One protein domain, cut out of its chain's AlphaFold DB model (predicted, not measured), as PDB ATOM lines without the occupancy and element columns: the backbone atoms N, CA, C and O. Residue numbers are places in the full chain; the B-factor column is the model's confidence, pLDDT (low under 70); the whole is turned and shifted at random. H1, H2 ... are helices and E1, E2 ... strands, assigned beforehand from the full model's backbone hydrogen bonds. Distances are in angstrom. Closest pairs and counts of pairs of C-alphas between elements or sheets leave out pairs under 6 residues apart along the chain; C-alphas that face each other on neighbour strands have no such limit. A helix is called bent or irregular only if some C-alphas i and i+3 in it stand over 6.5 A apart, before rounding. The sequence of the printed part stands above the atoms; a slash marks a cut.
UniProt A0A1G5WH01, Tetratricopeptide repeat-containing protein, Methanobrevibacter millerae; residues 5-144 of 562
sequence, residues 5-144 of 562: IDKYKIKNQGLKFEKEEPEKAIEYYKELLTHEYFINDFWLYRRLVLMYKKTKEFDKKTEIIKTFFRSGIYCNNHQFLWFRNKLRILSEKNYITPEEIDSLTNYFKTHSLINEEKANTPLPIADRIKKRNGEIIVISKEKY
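AT A GLANCE: This is residues 5 to 144 of the 562 residues of the protein "Tetratricopeptide repeat-containing protein" of Methanobrevibacter millerae (UniProt A0A1G5WH01). Six helices, H1 to H6, run up and down one after another as a bundle in which H4, H5 and H6 pack on one another as a group of three; from the end of H6 the chain goes back through irregular H7 to a small strand hairpin, E1 and E2, beside the first half of H1, with short H8 at the end. The printed part has 140 residues, with eight named helices and two named strands in the order H1 H2 H3 H4 H5 H6 H7 E1 E2 H8; the class is mostly helix, and the sheet E1 - E2 is antiparallel. The whole is compact, with a radius of gyration of the C-alphas of 15.2 A and spans of 46 by 36 by 24 A.

IN THESE COORDINATES: H1, residues 5 to 20, begins at C-alpha 5 (204.254, 241.787, 323.323) and is 22.9 A long. H2 is residues 22 to 34, 20.0 A; it is neither bent nor irregular, but only just: C-alphas 31 and 34 are 6.5 A apart. H3 is residues 43 to 54, H4 residues 58 to 70, H5 residues 77 to 91, 20.7 A, and H6 residues 98 to 111, 20.0 A, ending at C-alpha 111 (211.816, 253.810, 349.907). H7, residues 113 to 120, is irregular, with C-alphas 114 and 117 7.9 A apart. E1 is residues 129 to 132, E2 residues 135 to 138, and H8 residues 141 to 144, ending at C-alpha 144 (197.085, 255.632, 332.644).

HOW THE PARTS SIT: H1 to H6 form an up and down bundle, each helix running against the one before it. H1, with residues 14 to 18 alone, touches H2 at a shallow tilt of 28 degrees; their closest C-alphas, of Phe 17 and Ala 25, are 4.9 A apart. H2 and H3 touch as a hairpin, closest at the C-alphas of Ile 26 and Leu 48, 6.1 A. H4, the hub, touches H3 (Val 49 and Lys 61, closest C-alphas 5.3 A), H5 at a steep tilt of 39 degrees (Thr 62 and Leu 87, 6.8 A) and, with residues 66 to 70 alone, H6 (Phe 69 and Phe 108, 5.4 A). H5 and H6 touch, closest at the C-alphas of Ser 91 and Pro 98, 6.7 A. H6 and H7 meet only through their link, and H7 and H8 touch no helix. The closest C-alphas of H1 and E1, of Tyr 8 and Ile 129, are 6.5 A apart. In the hairpin of E1 and E2, N 130 and O 137 are within hydrogen-bond range at 2.9 A. Every O i to N i+4 pair is within range in H3, H4, H5 and H6, against 11 of 12 in H1, 8 of 9 in H2 and 0 of 4 in H7, where 3 of 5 O i to N i+3 pairs are; H8 is too short for an i+4 pair.

THE WHOLE: The two C-alphas farthest apart, of Glu 99 and Gly 134, are 47.8 A apart. The printed part has no cut, and no link is long. The mean pLDDT of the printed part is 93.8, and no printed residue is under 70.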
ATOM      1  N   ILE A   5     205.044 242.899 323.862       91.88
ATOM      2  CA  ILE A   5     204.254 241.787 323.323       91.88
ATOM      3  C   ILE A   5     204.465 240.494 324.126       91.88
ATOM      4  O   ILE A   5     203.488 239.816 324.448       91.88
ATOM      5  N   ASP A   6     205.697 240.151 324.500       93.44
ATOM      6  CA  ASP A   6     205.966 238.911 325.240       93.44
ATOM      7  C   ASP A   6     205.538 239.036 326.703       93.44
ATOM      8  O   ASP A   6     204.851 238.154 327.225       93.44
ATOM      9  N   LYS A   7     205.777 240.204 327.319       94.88
ATOM     10  CA  LYS A   7     205.202 240.546 328.630       94.88
ATOM     11  C   LYS A   7     203.670 240.430 328.622       94.88
ATOM     12  O   LYS A   7     203.083 239.952 329.592       94.88
ATOM     13  N   TYR A   8     203.007 240.810 327.526       95.12
ATOM     14  CA  TYR A   8     201.557 240.656 327.364       95.12
ATOM     15  C   TYR A   8     201.107 239.191 327.266       95.12
ATOM     16  O   TYR A   8     200.086 238.834 327.862       95.12
ATOM     17  N   LYS A   9     201.845 238.332 326.548       94.50
ATOM     18  CA  LYS A   9     201.552 236.887 326.470       94.50
ATOM     19  C   LYS A   9     201.660 236.230 327.849       94.50
ATOM     20  O   LYS A   9     200.702 235.588 328.276       94.50
ATOM     21  N   ILE A  10     202.759 236.485 328.563       95.50
ATOM     22  CA  ILE A  10     203.011 235.998 329.932       95.50
ATOM     23  C   ILE A  10     201.894 236.458 330.878       95.50
ATOM     24  O   ILE A  10     201.239 235.656 331.543       95.50
ATOM     25  N   LYS A  11     201.581 237.761 330.862       95.06
ATOM     26  CA  LYS A  11     200.464 238.340 331.623       95.06
ATOM     27  C   LYS A  11     199.148 237.596 331.361       95.06
ATOM     28  O   LYS A  11     198.424 237.278 332.302       95.06
ATOM     29  N   ASN A  12     198.807 237.343 330.098       94.75
ATOM     30  CA  ASN A  12     197.544 236.694 329.742       94.75
ATOM     31  C   ASN A  12     197.480 235.220 330.123       94.75
ATOM     32  O   ASN A  12     196.393 234.744 330.447       94.75
ATOM     33  N   GLN A  13     198.605 234.511 330.100       95.69
ATOM     34  CA  GLN A  13     198.672 233.138 330.587       95.69
ATOM     35  C   GLN A  13     198.325 233.078 332.080       95.69
ATOM     36  O   GLN A  13     197.455 232.303 332.468       95.69
ATOM     37  N   GLY A  14     198.888 233.980 332.890       95.56
ATOM     38  CA  GLY A  14     198.505 234.114 334.299       95.56
ATOM     39  C   GLY A  14     197.013 234.416 334.470       95.56
ATOM     40  O   GLY A  14     196.319 233.735 335.221       95.56
ATOM     41  N   LEU A  15     196.473 235.373 333.701       94.75
ATOM     42  CA  LEU A  15     195.040 235.708 333.733       94.75
ATOM     43  C   LEU A  15     194.127 234.543 333.316       94.75
ATOM     44  O   LEU A  15     192.973 234.500 333.750       94.75
ATOM     45  N   LYS A  16     194.612 233.633 332.464       95.69
ATOM     46  CA  LYS A  16     193.909 232.399 332.102       95.69
ATOM     47  C   LYS A  16     193.875 231.442 333.297       95.69
ATOM     48  O   LYS A  16     192.783 231.035 333.692       95.69
ATOM     49  N   PHE A  17     195.021 231.198 333.937       96.50
ATOM     50  CA  PHE A  17     195.085 230.374 335.148       96.50
ATOM     51  C   PHE A  17     194.192 230.915 336.263       96.50
ATOM     52  O   PHE A  17     193.491 230.146 336.896       96.50
ATOM     53  N   GLU A  18     194.089 232.231 336.462       94.69
ATOM     54  CA  GLU A  18     193.195 232.761 337.505       94.69
ATOM     55  C   GLU A  18     191.725 232.351 337.355       94.69
ATOM     56  O   GLU A  18     190.984 232.299 338.346       94.69
ATOM     57  N   LYS A  19     191.276 232.137 336.114       91.62
ATOM     58  CA  LYS A  19     189.909 231.713 335.818       91.62
ATOM     59  C   LYS A  19     189.743 230.213 336.024       91.62
ATOM     60  O   LYS A  19     188.746 229.823 336.621       91.62
ATOM     61  N   GLU A  20     190.705 229.437 335.540       92.94
ATOM     62  CA  GLU A  20     190.638 227.976 335.438       92.94
ATOM     63  C   GLU A  20     191.163 227.275 336.703       92.94
ATOM     64  O   GLU A  20     190.489 226.409 337.247       92.94
ATOM     65  N   GLU A  21     192.327 227.691 337.203       94.50
ATOM     66  CA  GLU A  21     193.125 227.021 338.241       94.50
ATOM     67  C   GLU A  21     193.807 228.072 339.162       94.50
ATOM     68  O   GLU A  21     194.965 228.448 338.940       94.50
ATOM     69  N   PRO A  22     193.110 228.616 340.184       92.50
ATOM     70  CA  PRO A  22     193.633 229.691 341.040       92.50
ATOM     71  C   PRO A  22     194.952 229.369 341.753       92.50
ATOM     72  O   PRO A  22     195.791 230.253 341.911       92.50
ATOM     73  N   GLU A  23     195.146 228.121 342.169       94.44
ATOM     74  CA  GLU A  23     196.345 227.636 342.853       94.44
ATOM     75  C   GLU A  23     197.558 227.679 341.916       94.44
ATOM     76  O   GLU A  23     198.595 228.254 342.248       94.44
ATOM     77  N   LYS A  24     197.381 227.201 340.683       95.69
ATOM     78  CA  LYS A  24     198.389 227.279 339.620       95.69
ATOM     79  C   LYS A  24     198.707 228.719 339.228       95.69
ATOM     80  O   LYS A  24     199.850 229.050 338.930       95.69
ATOM     81  N   ALA A  25     197.713 229.611 339.272       96.81
ATOM     82  CA  ALA A  25     197.945 231.038 339.066       96.81
ATOM     83  C   ALA A  25     198.848 231.638 340.157       96.81
ATOM     84  O   ALA A  25     199.673 232.499 339.856       96.81
ATOM     85  N   ILE A  26     198.715 231.195 341.414       97.06
ATOM     86  CA  ILE A  26     199.581 231.637 342.519       97.06
ATOM     87  C   ILE A  26     201.026 231.205 342.272       97.06
ATOM     88  O   ILE A  26     201.922 232.038 342.401       97.06
ATOM     89  N   GLU A  27     201.252 229.937 341.922       96.81
ATOM     90  CA  GLU A  27     202.589 229.413 341.605       96.81
ATOM     91  C   GLU A  27     203.217 230.188 340.447       96.81
ATOM     92  O   GLU A  27     204.293 230.766 340.598       96.81
ATOM     93  N   TYR A  28     202.466 230.340 339.356       97.50
ATOM     94  CA  TYR A  28     202.897 231.095 338.187       97.50
ATOM     95  C   TYR A  28     203.271 232.545 338.524       97.50
ATOM     96  O   TYR A  28     204.319 233.040 338.120       97.50
ATOM     97  N   TYR A  29     202.451 233.256 339.307       97.44
ATOM     98  CA  TYR A  29     202.764 234.637 339.678       97.44
ATOM     99  C   TYR A  29     203.952 234.771 340.625       97.44
ATOM    100  O   TYR A  29     204.622 235.801 340.574       97.44
ATOM    101  N   LYS A  30     204.228 233.769 341.467       96.12
ATOM    102  CA  LYS A  30     205.429 233.759 342.312       96.12
ATOM    103  C   LYS A  30     206.698 233.626 341.484       96.12
ATOM    104  O   LYS A  30     207.637 234.372 341.738       96.12
ATOM    105  N   GLU A  31     206.707 232.739 340.492       95.81
ATOM    106  CA  GLU A  31     207.837 232.591 339.564       95.81
ATOM    107  C   GLU A  31     208.114 233.897 338.812       95.81
ATOM    108  O   GLU A  31     209.263 234.285 338.611       95.81
ATOM    109  N   LEU A  32     207.059 234.635 338.456       95.62
ATOM    110  CA  LEU A  32     207.204 235.901 337.746       95.62
ATOM    111  C   LEU A  32     207.751 237.055 338.600       95.62
ATOM    112  O   LEU A  32     208.177 238.050 338.017       95.62
ATOM    113  N   LEU A  33     207.773 236.960 339.938       93.69
ATOM    114  CA  LEU A  33     208.265 238.050 340.800       93.69
ATOM    115  C   LEU A  33     209.738 238.393 340.540       93.69
ATOM    116  O   LEU A  33     210.133 239.543 340.711       93.69
ATOM    117  N   THR A  34     210.539 237.415 340.118       92.25
ATOM    118  CA  THR A  34     211.960 237.591 339.784       92.25
ATOM    119  C   THR A  34     212.209 237.689 338.280       92.25
ATOM    120  O   THR A  34     213.345 237.882 337.851       92.25
ATOM    121  N   HIS A  35     211.163 237.579 337.457       94.69
ATOM    122  CA  HIS A  35     211.294 237.658 336.010       94.69
ATOM    123  C   HIS A  35     211.656 239.088 335.587       94.69
ATOM    124  O   HIS A  35     211.001 240.056 335.979       94.69
ATOM    125  N   GLU A  36     212.639 239.216 334.688       92.81
ATOM    126  CA  GLU A  36     213.168 240.501 334.199       92.81
ATOM    127  C   GLU A  36     212.089 241.512 333.762       92.81
ATOM    128  O   GLU A  36     212.227 242.708 333.995       92.81
ATOM    129  N   TYR A  37     210.967 241.063 333.191       93.75
ATOM    130  CA  TYR A  37     209.900 241.939 332.706       93.75
ATOM    131  C   TYR A  37     209.051 242.556 333.814       93.75
ATOM    132  O   TYR A  37     208.367 243.549 333.552       93.75
ATOM    133  N   PHE A  38     209.053 241.987 335.017       94.19
ATOM    134  CA  PHE A  38     208.158 242.370 336.109       94.19
ATOM    135  C   PHE A  38     208.888 242.836 337.372       94.19
ATOM    136  O   PHE A  38     208.228 243.141 338.359       94.19
ATOM    137  N   ILE A  39     210.218 242.951 337.336       92.19
ATOM    138  CA  ILE A  39     211.041 243.237 338.520       92.19
ATOM    139  C   ILE A  39     210.638 244.526 339.269       92.19
ATOM    140  O   ILE A  39     210.685 244.565 340.492       92.19
ATOM    141  N   ASN A  40     210.158 245.549 338.550       93.50
ATOM    142  CA  ASN A  40     209.650 246.810 339.116       93.50
ATOM    143  C   ASN A  40     208.118 246.950 339.001       93.50
ATOM    144  O   ASN A  40     207.579 248.056 339.048       93.50
ATOM    145  N   ASP A  41     207.395 245.847 338.796       94.50
ATOM    146  CA  ASP A  41     205.974 245.863 338.461       94.50
ATOM    147  C   ASP A  41     205.105 245.411 339.642       94.50
ATOM    148  O   ASP A  41     204.982 244.223 339.953       94.50
ATOM    149  N   PHE A  42     204.417 246.364 340.277       95.19
ATOM    150  CA  PHE A  42     203.498 246.073 341.383       95.19
ATOM    151  C   PHE A  42     202.335 245.141 340.979       95.19
ATOM    152  O   PHE A  42     201.641 244.594 341.844       95.19
ATOM    153  N   TRP A  43     202.075 244.978 339.673       95.56
ATOM    154  CA  TRP A  43     200.945 244.213 339.154       95.56
ATOM    155  C   TRP A  43     200.902 242.782 339.695       95.56
ATOM    156  O   TRP A  43     199.830 242.327 340.094       95.56
ATOM    157  N   LEU A  44     202.048 242.099 339.780       96.44
ATOM    158  CA  LEU A  44     202.121 240.718 340.271       96.44
ATOM    159  C   LEU A  44     201.668 240.595 341.725       96.44
ATOM    160  O   LEU A  44     200.820 239.757 342.036       96.44
ATOM    161  N   TYR A  45     202.138 241.490 342.598       97.69
ATOM    162  CA  TYR A  45     201.698 241.553 343.993       97.69
ATOM    163  C   TYR A  45     200.186 241.741 344.080       97.69
ATOM    164  O   TYR A  45     199.499 241.056 344.838       97.69
ATOM    165  N   ARG A  46     199.627 242.616 343.239       96.81
ATOM    166  CA  ARG A  46     198.180 242.829 343.180       96.81
ATOM    167  C   ARG A  46     197.432 241.566 342.744       96.81
ATOM    168  O   ARG A  46     196.365 241.290 343.296       96.81
ATOM    169  N   ARG A  47     197.956 240.794 341.786       97.12
ATOM    170  CA  ARG A  47     197.342 239.523 341.356       97.12
ATOM    171  C   ARG A  47     197.412 238.457 342.444       97.12
ATOM    172  O   ARG A  47     196.382 237.857 342.742       97.12
ATOM    173  N   LEU A  48     198.555 238.306 343.109       97.88
ATOM    174  CA  LEU A  48     198.717 237.389 344.243       97.88
ATOM    175  C   LEU A  48     197.732 237.705 345.377       97.88
ATOM    176  O   LEU A  48     197.059 236.809 345.879       97.88
ATOM    177  N   VAL A  49     197.539 238.985 345.719       97.50
ATOM    178  CA  VAL A  49     196.538 239.404 346.720       97.50
ATOM    179  C   VAL A  49     195.113 239.004 346.327       97.50
ATOM    180  O   VAL A  49     194.299 238.660 347.191       97.50
ATOM    181  N   LEU A  50     194.776 239.081 345.036       95.75
ATOM    182  CA  LEU A  50     193.468 238.664 344.533       95.75
ATOM    183  C   LEU A  50     193.302 237.143 344.588       95.75
ATOM    184  O   LEU A  50     192.226 236.682 344.971       95.75
ATOM    185  N   MET A  51     194.348 236.383 344.262       97.00
ATOM    186  CA  MET A  51     194.310 234.922 344.314       97.00
ATOM    187  C   MET A  51     194.230 234.397 345.740       97.00
ATOM    188  O   MET A  51     193.319 233.633 346.029       97.00
ATOM    189  N   TYR A  52     195.033 234.915 346.671       97.00
ATOM    190  CA  TYR A  52     194.918 234.529 348.081       97.00
ATOM    191  C   TYR A  52     193.576 234.908 348.707       97.00
ATOM    192  O   TYR A  52     193.084 234.243 349.615       97.00
ATOM    193  N   LYS A  53     192.913 235.958 348.202       93.88
ATOM    194  CA  LYS A  53     191.516 236.218 348.572       93.88
ATOM    195  C   LYS A  53     190.582 235.123 348.034       93.88
ATOM    196  O   LYS A  53     189.646 234.756 348.739       93.88
ATOM    197  N   LYS A  54     190.796 234.652 346.801       93.56
ATOM    198  CA  LYS A  54     189.980 233.619 346.141       93.56
ATOM    199  C   LYS A  54     190.144 232.253 346.822       93.56
ATOM    200  O   LYS A  54     189.133 231.614 347.086       93.56
ATOM    201  N   THR A  55     191.369 231.879 347.194       94.44
ATOM    202  CA  THR A  55     191.694 230.636 347.924       94.44
ATOM    203  C   THR A  55     191.480 230.738 349.440       94.44
ATOM    204  O   THR A  55     191.618 229.752 350.152       94.44
ATOM    205  N   LYS A  56     191.082 231.917 349.950       94.38
ATOM    206  CA  LYS A  56     190.843 232.217 351.378       94.38
ATOM    207  C   LYS A  56     192.086 232.095 352.281       94.38
ATOM    208  O   LYS A  56     191.951 232.016 353.498       94.38
ATOM    209  N   GLU A  57     193.287 232.167 351.719       95.19
ATOM    210  CA  GLU A  57     194.558 232.124 352.454       95.19
ATOM    211  C   GLU A  57     194.955 233.525 352.957       95.19
ATOM    212  O   GLU A  57     195.812 234.209 352.390       95.19
ATOM    213  N   PHE A  58     194.284 234.001 354.011       94.62
ATOM    214  CA  PHE A  58     194.437 235.381 354.488       94.62
ATOM    215  C   PHE A  58     195.814 235.696 355.090       94.62
ATOM    216  O   PHE A  58     196.275 236.819 354.901       94.62
ATOM    217  N   ASP A  59     196.505 234.733 355.706       95.56
ATOM    218  CA  ASP A  59     197.879 234.924 356.202       95.56
ATOM    219  C   ASP A  59     198.845 235.223 355.055       95.56
ATOM    220  O   ASP A  59     199.511 236.257 355.031       95.56
ATOM    221  N   LYS A  60     198.833 234.377 354.017       97.44
ATOM    222  CA  LYS A  60     199.659 234.568 352.813       97.44
ATOM    223  C   LYS A  60     199.306 235.861 352.085       97.44
ATOM    224  O   LYS A  60     200.181 236.535 351.544       97.44
ATOM    225  N   LYS A  61     198.024 236.240 352.101       97.38
ATOM    226  CA  LYS A  61     197.565 237.532 351.591       97.38
ATOM    227  C   LYS A  61     198.163 238.705 352.374       97.38
ATOM    228  O   LYS A  61     198.504 239.705 351.752       97.38
ATOM    229  N   THR A  62     198.246 238.623 353.698       97.38
ATOM    230  CA  THR A  62     198.878 239.658 354.528       97.38
ATOM    231  C   THR A  62     200.363 239.753 354.209       97.38
ATOM    232  O   THR A  62     200.843 240.841 353.890       97.38
ATOM    233  N   GLU A  63     201.057 238.616 354.185       97.75
ATOM    234  CA  GLU A  63     202.498 238.563 353.933       97.75
ATOM    235  C   GLU A  63     202.872 239.126 352.566       97.75
ATOM    236  O   GLU A  63     203.741 239.987 352.487       97.75
ATOM    237  N   ILE A  64     202.162 238.765 351.490       98.00
ATOM    238  CA  ILE A  64     202.499 239.305 350.164       98.00
ATOM    239  C   ILE A  64     202.308 240.827 350.081       98.00
ATOM    240  O   ILE A  64     203.034 241.504 349.351       98.00
ATOM    241  N   ILE A  65     201.360 241.390 350.842       97.94
ATOM    242  CA  ILE A  65     201.203 242.846 350.926       97.94
ATOM    243  C   ILE A  65     202.358 243.446 351.736       97.94
ATOM    244  O   ILE A  65     202.937 244.434 351.293       97.94
ATOM    245  N   LYS A  66     202.746 242.847 352.871       98.00
ATOM    246  CA  LYS A  66     203.920 243.282 353.651       98.00
ATOM    247  C   LYS A  66     205.190 243.277 352.793       98.00
ATOM    248  O   LYS A  66     205.922 244.265 352.784       98.00
ATOM    249  N   THR A  67     205.411 242.211 352.021       97.25
ATOM    250  CA  THR A  67     206.521 242.106 351.064       97.25
ATOM    251  C   THR A  67     206.470 243.225 350.031       97.25
ATOM    252  O   THR A  67     207.495 243.846 349.775       97.25
ATOM    253  N   PHE A  68     205.295 243.529 349.471       97.75
ATOM    254  CA  PHE A  68     205.142 244.631 348.521       97.75
ATOM    255  C   PHE A  68     205.524 245.990 349.127       97.75
ATOM    256  O   PHE A  68     206.303 246.728 348.536       97.75
ATOM    257  N   PHE A  69     205.018 246.324 350.316       97.50
ATOM    258  CA  PHE A  69     205.352 247.603 350.958       97.50
ATOM    259  C   PHE A  69     206.855 247.737 351.251       97.50
ATOM    260  O   PHE A  69     207.364 248.853 351.263       97.50
ATOM    261  N   ARG A  70     207.560 246.616 351.452       96.69
ATOM    262  CA  ARG A  70     209.004 246.559 351.733       96.69
ATOM    263  C   ARG A  70     209.889 246.360 350.498       96.69
ATOM    264  O   ARG A  70     211.104 246.348 350.640       96.69
ATOM    265  N   SER A  71     209.326 246.189 349.303       94.38
ATOM    266  CA  SER A  71     210.114 245.813 348.118       94.38
ATOM    267  C   SER A  71     210.849 246.981 347.452       94.38
ATOM    268  O   SER A  71     211.679 246.752 346.578       94.38
ATOM    269  N   GLY A  72     210.517 248.229 347.802       94.56
ATOM    270  CA  GLY A  72     211.000 249.418 347.091       94.56
ATOM    271  C   GLY A  72     210.333 249.638 345.727       94.56
ATOM    272  O   GLY A  72     210.678 250.589 345.025       94.56
ATOM    273  N   ILE A  73     209.371 248.795 345.335       95.94
ATOM    274  CA  ILE A  73     208.649 248.930 344.066       95.94
ATOM    275  C   ILE A  73     207.638 250.074 344.165       95.94
ATOM    276  O   ILE A  73     206.782 250.103 345.053       95.94
ATOM    277  N   TYR A  74     207.710 251.001 343.211       95.19
ATOM    278  CA  TYR A  74     206.772 252.110 343.112       95.19
ATOM    279  C   TYR A  74     205.378 251.650 342.665       95.19
ATOM    280  O   TYR A  74     205.211 250.824 341.763       95.19
ATOM    281  N   CYS A  75     204.349 252.275 343.234       93.62
ATOM    282  CA  CYS A  75     203.019 252.322 342.643       93.62
ATOM    283  C   CYS A  75     202.400 253.702 342.894       93.62
ATOM    284  O   CYS A  75     202.749 254.376 343.864       93.62
ATOM    285  N   ASN A  76     201.475 254.126 342.033       91.25
ATOM    286  CA  ASN A  76     200.808 255.413 342.219       91.25
ATOM    287  C   ASN A  76     199.844 255.397 343.420       91.25
ATOM    288  O   ASN A  76     199.482 254.343 343.952       91.25
ATOM    289  N   ASN A  77     199.382 256.585 343.820       90.81
ATOM    290  CA  ASN A  77     198.613 256.758 345.052       90.81
ATOM    291  C   ASN A  77     197.318 255.921 345.099       90.81
ATOM    292  O   ASN A  77     196.965 255.383 346.145       90.81
ATOM    293  N   HIS A  78     196.630 255.730 343.967       91.31
ATOM    294  CA  HIS A  78     195.460 254.847 343.916       91.31
ATOM    295  C   HIS A  78     195.811 253.398 344.292       91.31
ATOM    296  O   HIS A  78     195.103 252.775 345.085       91.31
ATOM    297  N   GLN A  79     196.897 252.854 343.740       92.75
ATOM    298  CA  GLN A  79     197.314 251.477 344.017       92.75
ATOM    299  C   GLN A  79     197.822 251.332 345.454       92.75
ATOM    300  O   GLN A  79     197.465 250.369 346.133       92.75
ATOM    301  N   PHE A  80     198.550 252.330 345.952       94.25
ATOM    302  CA  PHE A  80     198.946 252.411 347.354       94.25
ATOM    303  C   PHE A  80     197.721 252.347 348.286       94.25
ATOM    304  O   PHE A  80     197.646 251.480 349.162       94.25
ATOM    305  N   LEU A  81     196.705 253.188 348.045       91.00
ATOM    306  CA  LEU A  81     195.455 253.180 348.813       91.00
ATOM    307  C   LEU A  81     194.711 251.845 348.686       91.00
ATOM    308  O   LEU A  81     194.095 251.387 349.652       91.00
ATOM    309  N   TRP A  82     194.772 251.190 347.524       93.06
ATOM    310  CA  TRP A  82     194.184 249.867 347.327       93.06
ATOM    311  C   TRP A  82     194.824 248.822 348.246       93.06
ATOM    312  O   TRP A  82     194.095 248.103 348.938       93.06
ATOM    313  N   PHE A  83     196.159 248.752 348.297       95.25
ATOM    314  CA  PHE A  83     196.886 247.819 349.163       95.25
ATOM    315  C   PHE A  83     196.681 248.140 350.647       95.25
ATOM    316  O   PHE A  83     196.326 247.244 351.418       95.25
ATOM    317  N   ARG A  84     196.792 249.417 351.035       93.94
ATOM    318  CA  ARG A  84     196.548 249.875 352.412       93.94
ATOM    319  C   ARG A  84     195.149 249.490 352.895       93.94
ATOM    320  O   ARG A  84     194.992 248.948 353.986       93.94
ATOM    321  N   ASN A  85     194.128 249.658 352.053       90.25
ATOM    322  CA  ASN A  85     192.767 249.232 352.384       90.25
ATOM    323  C   ASN A  85     192.624 247.719 352.558       90.25
ATOM    324  O   ASN A  85     191.776 247.273 353.334       90.25
ATOM    325  N   LYS A  86     193.418 246.902 351.851       93.69
ATOM    326  CA  LYS A  86     193.424 245.452 352.082       93.69
ATOM    327  C   LYS A  86     194.030 245.104 353.434       93.69
ATOM    328  O   LYS A  86     193.435 244.261 354.101       93.69
ATOM    329  N   LEU A  87     195.122 245.754 353.838       94.62
ATOM    330  CA  LEU A  87     195.696 245.578 355.175       94.62
ATOM    331  C   LEU A  87     194.713 246.001 356.265       94.62
ATOM    332  O   LEU A  87     194.501 245.258 357.209       94.62
ATOM    333  N   ARG A  88     194.018 247.125 356.085       90.81
ATOM    334  CA  ARG A  88     192.997 247.590 357.032       90.81
ATOM    335  C   ARG A  88     191.883 246.553 357.256       90.81
ATOM    336  O   ARG A  88     191.530 246.262 358.389       90.81
ATOM    337  N   ILE A  89     191.374 245.940 356.182       89.94
ATOM    338  CA  ILE A  89     190.372 244.855 356.273       89.94
ATOM    339  C   ILE A  89     190.952 243.600 356.948       89.94
ATOM    340  O   ILE A  89     190.221 242.847 357.584       89.94
ATOM    341  N   LEU A  90     192.245 243.333 356.767       93.56
ATOM    342  CA  LEU A  90     192.940 242.228 357.432       93.56
ATOM    343  C   LEU A  90     193.179 242.528 358.921       93.56
ATOM    344  O   LEU A  90     193.120 241.610 359.731       93.56
ATOM    345  N   SER A  91     193.341 243.802 359.284       93.56
ATOM    346  CA  SER A  91     193.438 244.263 360.670       93.56
ATOM    347  C   SER A  91     192.131 244.081 361.435       93.56
ATOM    348  O   SER A  91     192.145 243.554 362.537       93.56
ATOM    349  N   GLU A  92     190.981 244.342 360.797       90.00
ATOM    350  CA  GLU A  92     189.651 244.000 361.346       90.00
ATOM    351  C   GLU A  92     189.481 242.498 361.647       90.00
ATOM    352  O   GLU A  92     188.556 242.101 362.349       90.00
ATOM    353  N   LYS A  93     190.352 241.657 361.083       91.69
ATOM    354  CA  LYS A  93     190.387 240.208 361.274       91.69
ATOM    355  C   LYS A  93     191.606 239.743 362.084       91.69
ATOM    356  O   LYS A  93     191.896 238.553 362.081       91.69
ATOM    357  N   ASN A  94     192.314 240.662 362.741       93.19
ATOM    358  CA  ASN A  94     193.486 240.406 363.582       93.19
ATOM    359  C   ASN A  94     194.700 239.772 362.869       93.19
ATOM    360  O   ASN A  94     195.555 239.193 363.529       93.19
ATOM    361  N   TYR A  95     194.823 239.898 361.541       94.88
ATOM    362  CA  TYR A  95     196.007 239.409 360.807       94.88
ATOM    363  C   TYR A  95     197.184 240.401 360.795       94.88
ATOM    364  O   TYR A  95     198.290 240.046 360.398       94.88
ATOM    365  N   ILE A  96     196.939 241.666 361.140       96.50
ATOM    366  CA  ILE A  96     197.935 242.745 361.159       96.50
ATOM    367  C   ILE A  96     197.455 243.860 362.095       96.50
ATOM    368  O   ILE A  96     196.258 244.158 362.130       96.50
ATOM    369  N   THR A  97     198.355 244.491 362.846       94.25
ATOM    370  CA  THR A  97     197.980 245.602 363.737       94.25
ATOM    371  C   THR A  97     197.965 246.947 362.994       94.25
ATOM    372  O   THR A  97     198.644 247.091 361.970       94.25
ATOM    373  N   PRO A  98     197.201 247.950 363.463       92.19
ATOM    374  CA  PRO A  98     197.246 249.303 362.905       92.19
ATOM    375  C   PRO A  98     198.658 249.909 362.889       92.19
ATOM    376  O   PRO A  98     199.060 250.490 361.882       92.19
ATOM    377  N   GLU A  99     199.446 249.690 363.942       93.38
ATOM    378  CA  GLU A  99     200.815 250.203 364.069       93.38
ATOM    379  C   GLU A  99     201.744 249.590 363.008       93.38
ATOM    380  O   GLU A  99     202.571 250.285 362.410       93.38
ATOM    381  N   GLU A 100     201.577 248.296 362.706       96.25
ATOM    382  CA  GLU A 100     202.304 247.645 361.614       96.25
ATOM    383  C   GLU A 100     201.930 248.243 360.249       96.25
ATOM    384  O   GLU A 100     202.803 248.426 359.397       96.25
ATOM    385  N   ILE A 101     200.655 248.585 360.024       94.69
ATOM    386  CA  ILE A 101     200.206 249.240 358.781       94.69
ATOM    387  C   ILE A 101     200.863 250.612 358.618       94.69
ATOM    388  O   ILE A 101     201.278 250.963 357.506       94.69
ATOM    389  N   ASP A 102     200.963 251.385 359.697       92.62
ATOM    390  CA  ASP A 102     201.576 252.712 359.678       92.62
ATOM    391  C   ASP A 102     203.088 252.627 359.442       92.62
ATOM    392  O   ASP A 102     203.625 253.356 358.603       92.62
ATOM    393  N   SER A 103     203.766 251.658 360.066       96.19
ATOM    394  CA  SER A 103     205.180 251.365 359.799       96.19
ATOM    395  C   SER A 103     205.426 250.999 358.328       96.19
ATOM    396  O   SER A 103     206.296 251.587 357.679       96.19
ATOM    397  N   LEU A 104     204.618 250.100 357.752       96.94
ATOM    398  CA  LEU A 104     204.705 249.736 356.330       96.94
ATOM    399  C   LEU A 104     204.444 250.940 355.421       96.94
ATOM    400  O   LEU A 104     205.155 251.147 354.438       96.94
ATOM    401  N   THR A 105     203.448 251.759 355.761       94.44
ATOM    402  CA  THR A 105     203.117 252.987 355.031       94.44
ATOM    403  C   THR A 105     204.292 253.962 355.017       94.44
ATOM    404  O   THR A 105     204.624 254.500 353.959       94.44
ATOM    405  N   ASN A 106     204.939 254.171 356.163       93.50
ATOM    406  CA  ASN A 106     206.106 255.040 356.272       93.50
ATOM    407  C   ASN A 106     207.289 254.497 355.470       93.50
ATOM    408  O   ASN A 106     207.930 255.265 354.755       93.50
ATOM    409  N   TYR A 107     207.528 253.184 355.513       95.31
ATOM    410  CA  TYR A 107     208.575 252.552 354.711       95.31
ATOM    411  C   TYR A 107     208.352 252.768 353.209       95.31
ATOM    412  O   TYR A 107     209.258 253.206 352.502       95.31
ATOM    413  N   PHE A 108     207.132 252.536 352.717       96.38
ATOM    414  CA  PHE A 108     206.800 252.757 351.308       96.38
ATOM    415  C   PHE A 108     207.017 254.217 350.891       96.38
ATOM    416  O   PHE A 108     207.579 254.482 349.827       96.38
ATOM    417  N   LYS A 109     206.613 255.177 351.733       92.81
ATOM    418  CA  LYS A 109     206.800 256.608 351.452       92.81
ATOM    419  C   LYS A 109     208.275 256.989 351.307       92.81
ATOM    420  O   LYS A 109     208.594 257.807 350.455       92.81
ATOM    421  N   THR A 110     209.159 256.397 352.106       92.62
ATOM    422  CA  THR A 110     210.589 256.734 352.107       92.62
ATOM    423  C   THR A 110     211.409 255.941 351.088       92.62
ATOM    424  O   THR A 110     212.391 256.469 350.579       92.62
ATOM    425  N   HIS A 111     211.005 254.713 350.740       93.56
ATOM    426  CA  HIS A 111     211.816 253.810 349.907       93.56
ATOM    427  C   HIS A 111     211.220 253.515 348.526       93.56
ATOM    428  O   HIS A 111     211.969 253.262 347.584       93.56
ATOM    429  N   SER A 112     209.892 253.540 348.377       93.62
ATOM    430  CA  SER A 112     209.227 253.183 347.116       93.62
ATOM    431  C   SER A 112     208.850 254.398 346.272       93.62
ATOM    432  O   SER A 112     208.926 254.320 345.048       93.62
ATOM    433  N   LEU A 113     208.471 255.529 346.886       90.38
ATOM    434  CA  LEU A 113     208.077 256.737 346.136       90.38
ATOM    435  C   LEU A 113     209.220 257.302 345.283       90.38
ATOM    436  O   LEU A 113     208.996 257.683 344.140       90.38
ATOM    437  N   ILE A 114     210.450 257.265 345.798       91.75
ATOM    438  CA  ILE A 114     211.656 257.716 345.085       91.75
ATOM    439  C   ILE A 114     211.969 256.888 343.824       91.75
ATOM    440  O   ILE A 114     212.760 257.310 342.988       91.75
ATOM    441  N   ASN A 115     211.353 255.710 343.671       93.31
ATOM    442  CA  ASN A 115     211.569 254.802 342.544       93.31
ATOM    443  C   ASN A 115     210.512 254.957 341.436       93.31
ATOM    444  O   ASN A 115     210.358 254.049 340.618       93.31
ATOM    445  N   GLU A 116     209.784 256.077 341.380       91.50
ATOM    446  CA  GLU A 116     208.756 256.326 340.357       91.50
ATOM    447  C   GLU A 116     209.255 256.090 338.924       91.50
ATOM    448  O   GLU A 116     208.598 255.403 338.135       91.50
ATOM    449  N   GLU A 117     210.452 256.584 338.609       88.00
ATOM    450  CA  GLU A 117     211.064 256.436 337.283       88.00
ATOM    451  C   GLU A 117     211.369 254.972 336.923       88.00
ATOM    452  O   GLU A 117     211.387 254.595 335.750       88.00
ATOM    453  N   LYS A 118     211.533 254.095 337.924       90.31
ATOM    454  CA  LYS A 118     211.807 252.663 337.714       90.31
ATOM    455  C   LYS A 118     210.558 251.849 337.383       90.31
ATOM    456  O   LYS A 118     210.672 250.743 336.867       90.31
ATOM    457  N   ALA A 119     209.352 252.366 337.633       86.19
ATOM    458  CA  ALA A 119     208.115 251.594 337.477       86.19
ATOM    459  C   ALA A 119     207.896 251.065 336.046       86.19
ATOM    460  O   ALA A 119     207.195 250.080 335.841       86.19
ATOM    461  N   ASN A 120     208.478 251.719 335.038       87.25
ATOM    462  CA  ASN A 120     208.341 251.333 333.632       87.25
ATOM    463  C   ASN A 120     209.632 250.763 333.035       87.25
ATOM    464  O   ASN A 120     209.769 250.738 331.812       87.25
ATOM    465  N   THR A 121     210.553 250.302 333.884       89.00
ATOM    466  CA  THR A 121     211.806 249.668 333.473       89.00
ATOM    467  C   THR A 121     211.868 248.209 333.963       89.00
ATOM    468  O   THR A 121     211.450 247.920 335.085       89.00
ATOM    469  N   PRO A 122     212.348 247.260 333.130       89.31
ATOM    470  CA  PRO A 122     212.805 247.452 331.747       89.31
ATOM    471  C   PRO A 122     211.656 247.628 330.737       89.31
ATOM    472  O   PRO A 122     211.888 248.083 329.622       89.31
ATOM    473  N   LEU A 123     210.419 247.288 331.116       92.31
ATOM    474  CA  LEU A 123     209.227 247.436 330.280       92.31
ATOM    475  C   LEU A 123     208.105 248.147 331.052       92.31
ATOM    476  O   LEU A 123     208.027 248.005 332.275       92.31
ATOM    477  N   PRO A 124     207.166 248.823 330.357       93.12
ATOM    478  CA  PRO A 124     205.978 249.402 330.979       93.12
ATOM    479  C   PRO A 124     205.241 248.404 331.878       93.12
ATOM    480  O   PRO A 124     205.176 247.207 331.566       93.12
ATOM    481  N   ILE A 125     204.644 248.893 332.971       94.31
ATOM    482  CA  ILE A 125     203.854 248.037 333.868       94.31
ATOM    483  C   ILE A 125     202.772 247.270 333.103       94.31
ATOM    484  O   ILE A 125     202.152 247.775 332.159       94.31
ATOM    485  N   ALA A 126     202.493 246.051 333.545       94.44
ATOM    486  CA  ALA A 126     201.568 245.140 332.895       94.44
ATOM    487  C   ALA A 126     200.171 245.755 332.726       94.44
ATOM    488  O   ALA A 126     199.509 245.515 331.715       94.44
ATOM    489  N   ASP A 127     199.721 246.597 333.660       92.44
ATOM    490  CA  ASP A 127     198.424 247.286 333.591       92.44
ATOM    491  C   ASP A 127     198.299 248.280 332.412       92.44
ATOM    492  O   ASP A 127     197.180 248.546 331.947       92.44
ATOM    493  N   ARG A 128     199.423 248.779 331.872       94.00
ATOM    494  CA  ARG A 128     199.463 249.664 330.694       94.00
ATOM    495  C   ARG A 128     199.380 248.908 329.366       94.00
ATOM    496  O   ARG A 128     198.997 249.517 328.370       94.00
ATOM    497  N   ILE A 129     199.673 247.607 329.341       94.81
ATOM    498  CA  ILE A 129     199.704 246.801 328.113       94.81
ATOM    499  C   ILE A 129     198.340 246.133 327.884       94.81
ATOM    500  O   ILE A 129     197.855 245.369 328.734       94.81
ATOM    501  N   LYS A 130     197.690 246.429 326.749       91.75
ATOM    502  CA  LYS A 130     196.320 245.977 326.433       91.75
ATOM    503  C   LYS A 130     196.169 245.563 324.975       91.75
ATOM    504  O   LYS A 130     196.854 246.099 324.120       91.75
ATOM    505  N   LYS A 131     195.200 244.687 324.689       90.81
ATOM    506  CA  LYS A 131     194.758 244.400 323.318       90.81
ATOM    507  C   LYS A 131     193.569 245.284 322.934       90.81
ATOM    508  O   LYS A 131     192.599 245.354 323.692       90.81
ATOM    509  N   ARG A 132     193.640 245.955 321.784       86.88
ATOM    510  CA  ARG A 132     192.548 246.730 321.170       86.88
ATOM    511  C   ARG A 132     192.501 246.429 319.679       86.88
ATOM    512  O   ARG A 132     193.536 246.464 319.036       86.88
ATOM    513  N   ASN A 133     191.317 246.118 319.152       84.88
ATOM    514  CA  ASN A 133     191.100 245.833 317.726       84.88
ATOM    515  C   ASN A 133     192.084 244.803 317.132       84.88
ATOM    516  O   ASN A 133     192.518 244.933 316.000       84.88
ATOM    517  N   GLY A 134     192.461 243.781 317.910       85.19
ATOM    518  CA  GLY A 134     193.423 242.759 317.476       85.19
ATOM    519  C   GLY A 134     194.885 243.063 317.824       85.19
ATOM    520  O   GLY A 134     195.646 242.118 318.021       85.19
ATOM    521  N   GLU A 135     195.245 244.327 318.035       88.81
ATOM    522  CA  GLU A 135     196.622 244.778 318.261       88.81
ATOM    523  C   GLU A 135     196.965 244.928 319.744       88.81
ATOM    524  O   GLU A 135     196.115 245.283 320.566       88.81
ATOM    525  N   ILE A 136     198.225 244.667 320.101       92.44
ATOM    526  CA  ILE A 136     198.751 244.884 321.454       92.44
ATOM    527  C   ILE A 136     199.344 246.288 321.508       92.44
ATOM    528  O   ILE A 136     200.305 246.586 320.812       92.44
ATOM    529  N   ILE A 137     198.789 247.129 322.375       92.25
ATOM    530  CA  ILE A 137     199.193 248.520 322.548       92.25
ATOM    531  C   ILE A 137     199.671 248.787 323.975       92.25
ATOM    532  O   ILE A 137     199.211 248.164 324.941       92.25
ATOM    533  N   VAL A 138     200.542 249.783 324.119       93.44
ATOM    534  CA  VAL A 138     200.953 250.338 325.412       93.44
ATOM    535  C   VAL A 138     200.253 251.678 325.616       93.44
ATOM    536  O   VAL A 138     200.417 252.612 324.840       93.44
ATOM    537  N   ILE A 139     199.460 251.795 326.679       92.62
ATOM    538  CA  ILE A 139     198.848 253.070 327.074       92.62
ATOM    539  C   ILE A 139     199.948 254.000 327.611       92.62
ATOM    540  O   ILE A 139     200.789 253.553 328.393       92.62
ATOM    541  N   SER A 140     199.950 255.284 327.235       90.38
ATOM    542  CA  SER A 140     200.897 256.279 327.775       90.38
ATOM    543  C   SER A 140     200.789 256.408 329.304       90.38
ATOM    544  O   SER A 140     199.742 256.101 329.883       90.38
ATOM    545  N   LYS A 141     201.876 256.835 329.967       88.06
ATOM    546  CA  LYS A 141     201.915 257.012 331.432       88.06
ATOM    547  C   LYS A 141     200.824 257.996 331.875       88.06
ATOM    548  O   LYS A 141     199.961 257.617 332.656       88.06
ATOM    549  N   GLU A 142     200.740 259.162 331.239       87.12
ATOM    550  CA  GLU A 142     199.722 260.190 331.515       87.12
ATOM    551  C   GLU A 142     198.283 259.677 331.395       87.12
ATOM    552  O   GLU A 142     197.462 259.872 332.289       87.12
ATOM    553  N   LYS A 143     197.956 258.965 330.308       88.25
ATOM    554  CA  LYS A 143     196.601 258.429 330.107       88.25
ATOM    555  C   LYS A 143     196.256 257.370 331.146       88.25
ATOM    556  O   LYS A 143     195.095 257.243 331.544       88.25
ATOM    557  N   TYR A 144     197.245 256.578 331.555       89.69
ATOM    558  CA  TYR A 144     197.085 255.632 332.644       89.69
ATOM    559  C   TYR A 144     196.860 256.372 333.967       89.69
ATOM    560  O   TYR A 144     195.837 256.131 334.606       89.69
TER     561      TYR A 144